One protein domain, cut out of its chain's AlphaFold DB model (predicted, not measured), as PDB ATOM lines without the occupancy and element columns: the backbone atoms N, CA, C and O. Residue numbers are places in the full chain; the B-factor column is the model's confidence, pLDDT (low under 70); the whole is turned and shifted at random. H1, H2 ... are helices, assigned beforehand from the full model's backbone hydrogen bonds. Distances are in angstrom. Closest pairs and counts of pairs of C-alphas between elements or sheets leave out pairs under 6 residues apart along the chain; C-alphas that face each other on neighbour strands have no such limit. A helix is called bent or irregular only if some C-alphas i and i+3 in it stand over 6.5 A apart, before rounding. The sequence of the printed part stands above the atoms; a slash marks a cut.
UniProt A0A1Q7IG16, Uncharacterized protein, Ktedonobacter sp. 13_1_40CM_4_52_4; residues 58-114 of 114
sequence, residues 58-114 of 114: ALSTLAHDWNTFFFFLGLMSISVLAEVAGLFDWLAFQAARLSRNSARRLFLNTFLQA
ATOM      1  N   ALA A  58      -4.540   1.718 -64.621       86.56
ATOM      2  CA  ALA A  58      -3.779   2.783 -63.976       86.56
ATOM      3  C   ALA A  58      -4.635   3.545 -62.950       86.56
ATOM      4  O   ALA A  58      -4.181   3.803 -61.835       86.56
ATOM      5  N   LEU A  59      -5.888   3.859 -63.295       88.88
ATOM      6  CA  LEU A  59      -6.798   4.571 -62.399       88.88
ATOM      7  C   LEU A  59      -7.231   3.705 -61.209       88.88
ATOM      8  O   LEU A  59      -7.292   4.203 -60.087       88.88
ATOM      9  N   SER A  60      -7.479   2.408 -61.423       89.06
ATOM     10  CA  SER A  60      -7.787   1.484 -60.327       89.06
ATOM     11  C   SER A  60      -6.606   1.311 -59.375       89.06
ATOM     12  O   SER A  60      -6.805   1.251 -58.164       89.06
ATOM     13  N   THR A  61      -5.379   1.282 -59.910       87.81
ATOM     14  CA  THR A  61      -4.152   1.228 -59.100       87.81
ATOM     15  C   THR A  61      -4.023   2.488 -58.247       87.81
ATOM     16  O   THR A  61      -3.853   2.399 -57.035       87.81
ATOM     17  N   LEU A  62      -4.231   3.665 -58.844       88.25
ATOM     18  CA  LEU A  62      -4.180   4.933 -58.118       88.25
ATOM     19  C   LEU A  62      -5.229   5.012 -57.000       88.25
ATOM     20  O   LEU A  62      -4.927   5.498 -55.912       88.25
ATOM     21  N   ALA A  63      -6.448   4.523 -57.244       88.88
ATOM     22  CA  ALA A  63      -7.501   4.483 -56.232       88.88
ATOM     23  C   ALA A  63      -7.153   3.546 -55.063       88.88
ATOM     24  O   ALA A  63      -7.493   3.845 -53.918       88.88
ATOM     25  N   HIS A  64      -6.460   2.438 -55.336       89.69
ATOM     26  CA  HIS A  64      -5.988   1.515 -54.306       89.69
ATOM     27  C   HIS A  64      -4.874   2.140 -53.452       89.69
ATOM     28  O   HIS A  64      -4.933   2.110 -52.222       89.69
ATOM     29  N   ASP A  65      -3.903   2.784 -54.100       91.12
ATOM     30  CA  ASP A  65      -2.741   3.388 -53.439       91.12
ATOM     31  C   ASP A  65      -3.075   4.689 -52.694       91.12
ATOM     32  O   ASP A  65      -2.327   5.130 -51.816       91.12
ATOM     33  N   TRP A  66      -4.229   5.290 -52.986       91.94
ATOM     34  CA  TRP A  66      -4.700   6.516 -52.345       91.94
ATOM     35  C   TRP A  66      -4.783   6.401 -50.818       91.94
ATOM     36  O   TRP A  66      -4.435   7.338 -50.097       91.94
ATOM     37  N   ASN A  67      -5.173   5.228 -50.311       92.81
ATOM     38  CA  ASN A  67      -5.194   4.955 -48.875       92.81
ATOM     39  C   ASN A  67      -3.792   5.073 -48.246       92.81
ATOM     40  O   ASN A  67      -3.631   5.650 -47.170       92.81
ATOM     41  N   THR A  68      -2.765   4.585 -48.940       94.88
ATOM     42  CA  THR A  68      -1.368   4.669 -48.497       94.88
ATOM     43  C   THR A  68      -0.862   6.112 -48.516       94.88
ATOM     44  O   THR A  68      -0.207   6.548 -47.568       94.88
ATOM     45  N   PHE A  69      -1.206   6.894 -49.545       93.25
ATOM     46  CA  PHE A  69      -0.855   8.317 -49.584       93.25
ATOM     47  C   PHE A  69      -1.498   9.101 -48.439       93.25
ATOM     48  O   PHE A  69      -0.822   9.913 -47.805       93.25
ATOM     49  N   PHE A  70      -2.764   8.825 -48.115       95.06
ATOM     50  CA  PHE A  70      -3.418   9.439 -46.961       95.06
ATOM     51  C   PHE A  70      -2.807   9.025 -45.629       95.06
ATOM     52  O   PHE A  70      -2.710   9.857 -44.731       95.06
ATOM     53  N   PHE A  71      -2.364   7.777 -45.497       96.00
ATOM     54  CA  PHE A  71      -1.648   7.335 -44.307       96.00
ATOM     55  C   PHE A  71      -0.367   8.154 -44.092       96.00
ATOM     56  O   PHE A  71      -0.180   8.722 -43.017       96.00
ATOM     57  N   PHE A  72       0.473   8.302 -45.122       96.81
ATOM     58  CA  PHE A  72       1.677   9.136 -45.029       96.81
ATOM     59  C   PHE A  72       1.353  10.611 -44.788       96.81
ATOM     60  O   PHE A  72       1.999  11.249 -43.958       96.81
ATOM     61  N   LEU A  73       0.328  11.145 -45.458       96.88
ATOM     62  CA  LEU A  73      -0.147  12.505 -45.215       96.88
ATOM     63  C   LEU A  73      -0.570  12.687 -43.752       96.88
ATOM     64  O   LEU A  73      -0.219  13.690 -43.136       96.88
ATOM     65  N   GLY A  74      -1.279  11.712 -43.183       96.50
ATOM     66  CA  GLY A  74      -1.686  11.695 -41.782       96.50
ATOM     67  C   GLY A  74      -0.491  11.666 -40.832       96.50
ATOM     68  O   GLY A  74      -0.431  12.485 -39.920       96.50
ATOM     69  N   LEU A  75       0.494  10.797 -41.080       96.81
ATOM     70  CA  LEU A  75       1.730  10.742 -40.289       96.81
ATOM     71  C   LEU A  75       2.473  12.083 -40.289       96.81
ATOM     72  O   LEU A  75       2.841  12.586 -39.227       96.81
ATOM     73  N   MET A  76       2.646  12.691 -41.465       96.75
ATOM     74  CA  MET A  76       3.287  14.003 -41.587       96.75
ATOM     75  C   MET A  76       2.462  15.091 -40.888       96.75
ATOM     76  O   MET A  76       3.016  15.914 -40.166       96.75
ATOM     77  N   SER A  77       1.134  15.063 -41.034       97.50
ATOM     78  CA  SER A  77       0.231  16.035 -40.405       97.50
ATOM     79  C   SER A  77       0.274  15.956 -38.878       97.50
ATOM     80  O   SER A  77       0.338  16.989 -38.216       97.50
ATOM     81  N   ILE A  78       0.281  14.746 -38.309       96.62
ATOM     82  CA  ILE A  78       0.406  14.536 -36.861       96.62
ATOM     83  C   ILE A  78       1.765  15.039 -36.366       96.62
ATOM     84  O   ILE A  78       1.815  15.704 -35.335       96.62
ATOM     85  N   SER A  79       2.851  14.774 -37.099       94.94
ATOM     86  CA  SER A  79       4.180  15.286 -36.745       94.94
ATOM     87  C   SER A  79       4.215  16.814 -36.725       94.94
ATOM     88  O   SER A  79       4.709  17.398 -35.766       94.94
ATOM     89  N   VAL A  80       3.645  17.470 -37.740       95.62
ATOM     90  CA  VAL A  80       3.571  18.941 -37.791       95.62
ATOM     91  C   VAL A  80       2.706  19.483 -36.653       95.62
ATOM     92  O   VAL A  80       3.067  20.464 -36.012       95.62
ATOM     93  N   LEU A  81       1.580  18.835 -36.344       96.88
ATOM     94  CA  LEU A  81       0.734  19.244 -35.224       96.88
ATOM     95  C   LEU A  81       1.458  19.096 -33.877       96.88
ATOM     96  O   LEU A  81       1.334  19.967 -33.020       96.88
ATOM     97  N   ALA A  82       2.228  18.022 -33.696       95.12
ATOM     98  CA  ALA A  82       3.052  17.808 -32.510       95.12
ATOM     99  C   ALA A  82       4.158  18.867 -32.372       95.12
ATOM    100  O   ALA A  82       4.424  19.332 -31.262       95.12
ATOM    101  N   GLU A  83       4.761  19.281 -33.489       93.81
ATOM    102  CA  GLU A  83       5.734  20.374 -33.537       93.81
ATOM    103  C   GLU A  83       5.103  21.702 -33.120       93.81
ATOM    104  O   GLU A  83       5.586  22.348 -32.196       93.81
ATOM    105  N   VAL A  84       3.965  22.065 -33.719       94.81
ATOM    106  CA  VAL A  84       3.235  23.301 -33.385       94.81
ATOM    107  C   VAL A  84       2.736  23.298 -31.934       94.81
ATOM    108  O   VAL A  84       2.689  24.347 -31.296       94.81
ATOM    109  N   ALA A  85       2.398  22.129 -31.383       94.88
ATOM    110  CA  ALA A  85       2.026  21.969 -29.977       94.88
ATOM    111  C   ALA A  85       3.223  22.052 -29.002       94.88
ATOM    112  O   ALA A  85       3.018  22.000 -27.789       94.88
ATOM    113  N   GLY A  86       4.460  22.157 -29.502       91.94
ATOM    114  CA  GLY A  86       5.676  22.228 -28.689       91.94
ATOM    115  C   GLY A  86       6.080  20.894 -28.054       91.94
ATOM    116  O   GLY A  86       6.874  20.875 -27.110       91.94
ATOM    117  N   LEU A  87       5.552  19.761 -28.544       91.88
ATOM    118  CA  LEU A  87       5.892  18.435 -28.016       91.88
ATOM    119  C   LEU A  87       7.389  18.151 -28.182       91.88
ATOM    120  O   LEU A  87       8.031  17.657 -27.255       91.88
ATOM    121  N   PHE A  88       7.954  18.494 -29.342       89.62
ATOM    122  CA  PHE A  88       9.378  18.300 -29.613       89.62
ATOM    123  C   PHE A  88      10.265  19.204 -28.750       89.62
ATOM    124  O   PHE A  88      11.279  18.731 -28.240       89.62
ATOM    125  N   ASP A  89       9.855  20.448 -28.483       90.44
ATOM    126  CA  ASP A  89      10.582  21.353 -27.580       90.44
ATOM    127  C   ASP A  89      10.579  20.840 -26.136       90.44
ATOM    128  O   ASP A  89      11.608  20.839 -25.451       90.44
ATOM    129  N   TRP A  90       9.429  20.347 -25.670       91.81
ATOM    130  CA  TRP A  90       9.309  19.744 -24.347       91.81
ATOM    131  C   TRP A  90      10.189  18.494 -24.209       91.81
ATOM    132  O   TRP A  90      10.906  18.347 -23.211       91.81
ATOM    133  N   LEU A  91      10.197  17.621 -25.223       88.25
ATOM    134  CA  LEU A  91      11.065  16.441 -25.270       88.25
ATOM    135  C   LEU A  91      12.550  16.830 -25.287       88.25
ATOM    136  O   LEU A  91      13.338  16.264 -24.526       88.25
ATOM    137  N   ALA A  92      12.929  17.842 -26.071       87.31
ATOM    138  CA  ALA A  92      14.299  18.345 -26.135       87.31
ATOM    139  C   ALA A  92      14.772  18.886 -24.776       87.31
ATOM    140  O   ALA A  92      15.862  18.543 -24.305       87.31
ATOM    141  N   PHE A  93      13.932  19.666 -24.088       87.94
ATOM    142  CA  PHE A  93      14.229  20.151 -22.741       87.94
ATOM    143  C   PHE A  93      14.374  19.002 -21.734       87.94
ATOM    144  O   PHE A  93      15.274  19.005 -20.886       87.94
ATOM    145  N   GLN A  94      13.510  17.989 -21.825       87.75
ATOM    146  CA  GLN A  94      13.575  16.813 -20.966       87.75
ATOM    147  C   GLN A  94      14.878  16.025 -21.184       87.75
ATOM    148  O   GLN A  94      15.553  15.678 -20.208       87.75
ATOM    149  N   ALA A  95      15.275  15.803 -22.440       85.06
ATOM    150  CA  ALA A  95      16.534  15.154 -22.803       85.06
ATOM    151  C   ALA A  95      17.754  15.939 -22.288       85.06
ATOM    152  O   ALA A  95      18.677  15.348 -21.709       85.06
ATOM    153  N   ALA A  96      17.726  17.272 -22.402       84.56
ATOM    154  CA  ALA A  96      18.764  18.157 -21.878       84.56
ATOM    155  C   ALA A  96      18.888  18.066 -20.350       84.56
ATOM    156  O   ALA A  96      19.994  17.944 -19.815       84.56
ATOM    157  N   ARG A  97      17.760  18.034 -19.632       83.50
ATOM    158  CA  ARG A  97      17.751  17.915 -18.166       83.50
ATOM    159  C   ARG A  97      18.305  16.568 -17.689       83.50
ATOM    160  O   ARG A  97      19.039  16.513 -16.701       83.50
ATOM    161  N   LEU A  98      18.022  15.487 -18.418       81.62
ATOM    162  CA  LEU A  98      18.564  14.146 -18.155       81.62
ATOM    163  C   LEU A  98      20.072  14.034 -18.451       81.62
ATOM    164  O   LEU A  98      20.751  13.181 -17.878       81.62
ATOM    165  N   SER A  99      20.627  14.914 -19.290       76.69
ATOM    166  CA  SER A  99      22.030  14.866 -19.717       76.69
ATOM    167  C   SER A  99      23.055  15.272 -18.641       76.69
ATOM    168  O   SER A  99      24.251  15.025 -18.840       76.69
ATOM    169  N   ARG A 100      22.637  15.887 -17.521       72.25
ATOM    170  CA  ARG A 100      23.506  16.288 -16.386       72.25
ATOM    171  C   ARG A 100      24.866  16.884 -16.815       72.25
ATOM    172  O   ARG A 100      25.914  16.432 -16.361       72.25
ATOM    173  N   ASN A 101      24.844  17.879 -17.707       69.12
ATOM    174  CA  ASN A 101      26.015  18.651 -18.157       69.12
ATOM    175  C   ASN A 101      27.130  17.859 -18.888       69.12
ATOM    176  O   ASN A 101      28.252  18.339 -19.019       69.12
ATOM    177  N   SER A 102      26.849  16.644 -19.372       76.19
ATOM    178  CA  SER A 102      27.798  15.853 -20.167       76.19
ATOM    179  C   SER A 102      27.378  15.808 -21.635       76.19
ATOM    180  O   SER A 102      26.399  15.148 -21.974       76.19
ATOM    181  N   ALA A 103      28.160  16.435 -22.521       72.06
ATOM    182  CA  ALA A 103      27.892  16.478 -23.964       72.06
ATOM    183  C   ALA A 103      27.714  15.081 -24.600       72.06
ATOM    184  O   ALA A 103      26.890  14.906 -25.493       72.06
ATOM    185  N   ARG A 104      28.425  14.058 -24.096       75.69
ATOM    186  CA  ARG A 104      28.268  12.665 -24.559       75.69
ATOM    187  C   ARG A 104      26.911  12.069 -24.178       75.69
ATOM    188  O   ARG A 104      26.339  11.324 -24.962       75.69
ATOM    189  N   ARG A 105      26.391  12.393 -22.988       71.38
ATOM    190  CA  ARG A 105      25.069  11.930 -22.534       71.38
ATOM    191  C   ARG A 105      23.940  12.674 -23.240       71.38
ATOM    192  O   ARG A 105      22.915  12.061 -23.495       71.38
ATOM    193  N   LEU A 106      24.148  13.941 -23.601       76.88
ATOM    194  CA  LEU A 106      23.188  14.707 -24.398       76.88
ATOM    195  C   LEU A 106      23.039  14.079 -25.777       76.88
ATOM    196  O   LEU A 106      21.937  13.723 -26.169       76.88
ATOM    197  N   PHE A 107      24.170  13.872 -26.458       80.31
ATOM    198  CA  PHE A 107      24.208  13.243 -27.773       80.31
ATOM    199  C   PHE A 107      23.537  11.865 -27.759       80.31
ATOM    200  O   PHE A 107      22.672  11.600 -28.585       80.31
ATOM    201  N   LEU A 108      23.866  11.012 -26.781       78.75
ATOM    202  CA  LEU A 108      23.231   9.698 -26.648       78.75
ATOM    203  C   LEU A 108      21.724   9.799 -26.373       78.75
ATOM    204  O   LEU A 108      20.960   9.083 -27.006       78.75
ATOM    205  N   ASN A 109      21.285  10.690 -25.480       74.69
ATOM    206  CA  ASN A 109      19.864  10.846 -25.160       74.69
ATOM    207  C   ASN A 109      19.046  11.381 -26.345       74.69
ATOM    208  O   ASN A 109      17.903  10.970 -26.506       74.69
ATOM    209  N   THR A 110      19.613  12.269 -27.167       76.25
ATOM    210  CA  THR A 110      18.946  12.789 -28.370       76.25
ATOM    211  C   THR A 110      18.879  11.738 -29.480       76.25
ATOM    212  O   THR A 110      17.839  11.594 -30.107       76.25
ATOM    213  N   PHE A 111      19.946  10.962 -29.702       71.69
ATOM    214  CA  PHE A 111      19.969   9.935 -30.753       71.69
ATOM    215  C   PHE A 111      19.219   8.647 -30.393       71.69
ATOM    216  O   PHE A 111      18.747   7.966 -31.291       71.69
ATOM    217  N   LEU A 112      19.097   8.301 -29.109       67.31
ATOM    218  CA  LEU A 112      18.287   7.158 -28.660       67.31
ATOM    219  C   LEU A 112      16.773   7.449 -28.659       67.31
ATOM    220  O   LEU A 112      15.995   6.521 -28.456       67.31
ATOM    221  N   GLN A 113      16.360   8.712 -28.826       59.72
ATOM    222  CA  GLN A 113      14.953   9.138 -28.914       59.72
ATOM    223  C   GLN A 113      14.479   9.420 -30.351       59.72
ATOM    224  O   GLN A 113      13.304   9.742 -30.526       59.72
ATOM    225  N   ALA A 114      15.373   9.324 -31.342       50.88
ATOM    226  CA  ALA A 114      15.033   9.343 -32.767       50.88
ATOM    227  C   ALA A 114      14.605   7.944 -33.232       50.88
ATOM    228  O   ALA A 114      13.673   7.872 -34.063       50.88
TER     229      ALA A 114
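This is residues 58 to 114 of the 114 residues of an uncharacterized protein of Ktedonobacter sp. 13_1_40CM_4_52_4 (UniProt A0A1Q7IG16). Look for one long helix, H1, that sticks out as a free arm through residues 58 to 78 and 80 to 84, and that turns a corner near its end into a small helical hairpin. H1 and H2 make a wide, open V, and the short helix H3 folds back along H2, apart from H1. The printed part has 57 residues, with three named helices in the order H1, H2, H3 and no named strand, and its class is all helix. It is extended, with a radius of gyration of the C-alphas of 18.0 A and spans of 57 by 22 by 9 A, and the arm H1 makes much of the length.

Find C-alpha 58 at (-3.779, 2.783, -63.976), where H1 begins; it runs through residues 58 to 84, 37.5 A from first to last C-alpha, and ends at C-alpha 84, at (3.235, 23.301, -33.385). Near residue 65 you will find a kink of 37 degrees in H1; the helix is neither bent nor irregular, but only just: C-alphas 64 and 67 are 6.5 A apart. After a tight link of two residues, H2 takes residues 87 to 98 and is 16.6 A long. After a tight link of four residues, H3 takes residues 103 to 111, is 12.3 A long and ends at C-alpha 111, at (19.969, 9.935, -30.753).

Start at the end of H1, where H1 and H2 are close but not clearly touching. Their closest C-alphas are those of Ala 82 and Phe 88, 7.0 A apart. The two helices run the same way at a steep tilt of 52 degrees. Go on to H2 and H3, which touch and form a helical hairpin; their closest C-alphas are those of Ala 95 and Asn 109, 5.9 A apart. They run opposite ways at a shallow tilt of 34.6 degrees, only just short of steep. H1 and H3 are apart. In H2 and H3 every O i to N i+4 pair is within hydrogen-bond range, and in H1 21 of 23 are.

The C-alphas farthest apart are those of Ala 58 and Asn 101, at 56.9 A, while those of Ala 58 and Ala 114, the first and last printed residues, are 37.0 A apart. The printed part has no cut, and it ends at residue 114, the chain's last residue. Both links are tight. In the B-factor column the mean pLDDT of the printed part is 86.1; look at residue 101 and residues 112 to 114, which are under 70 in this model.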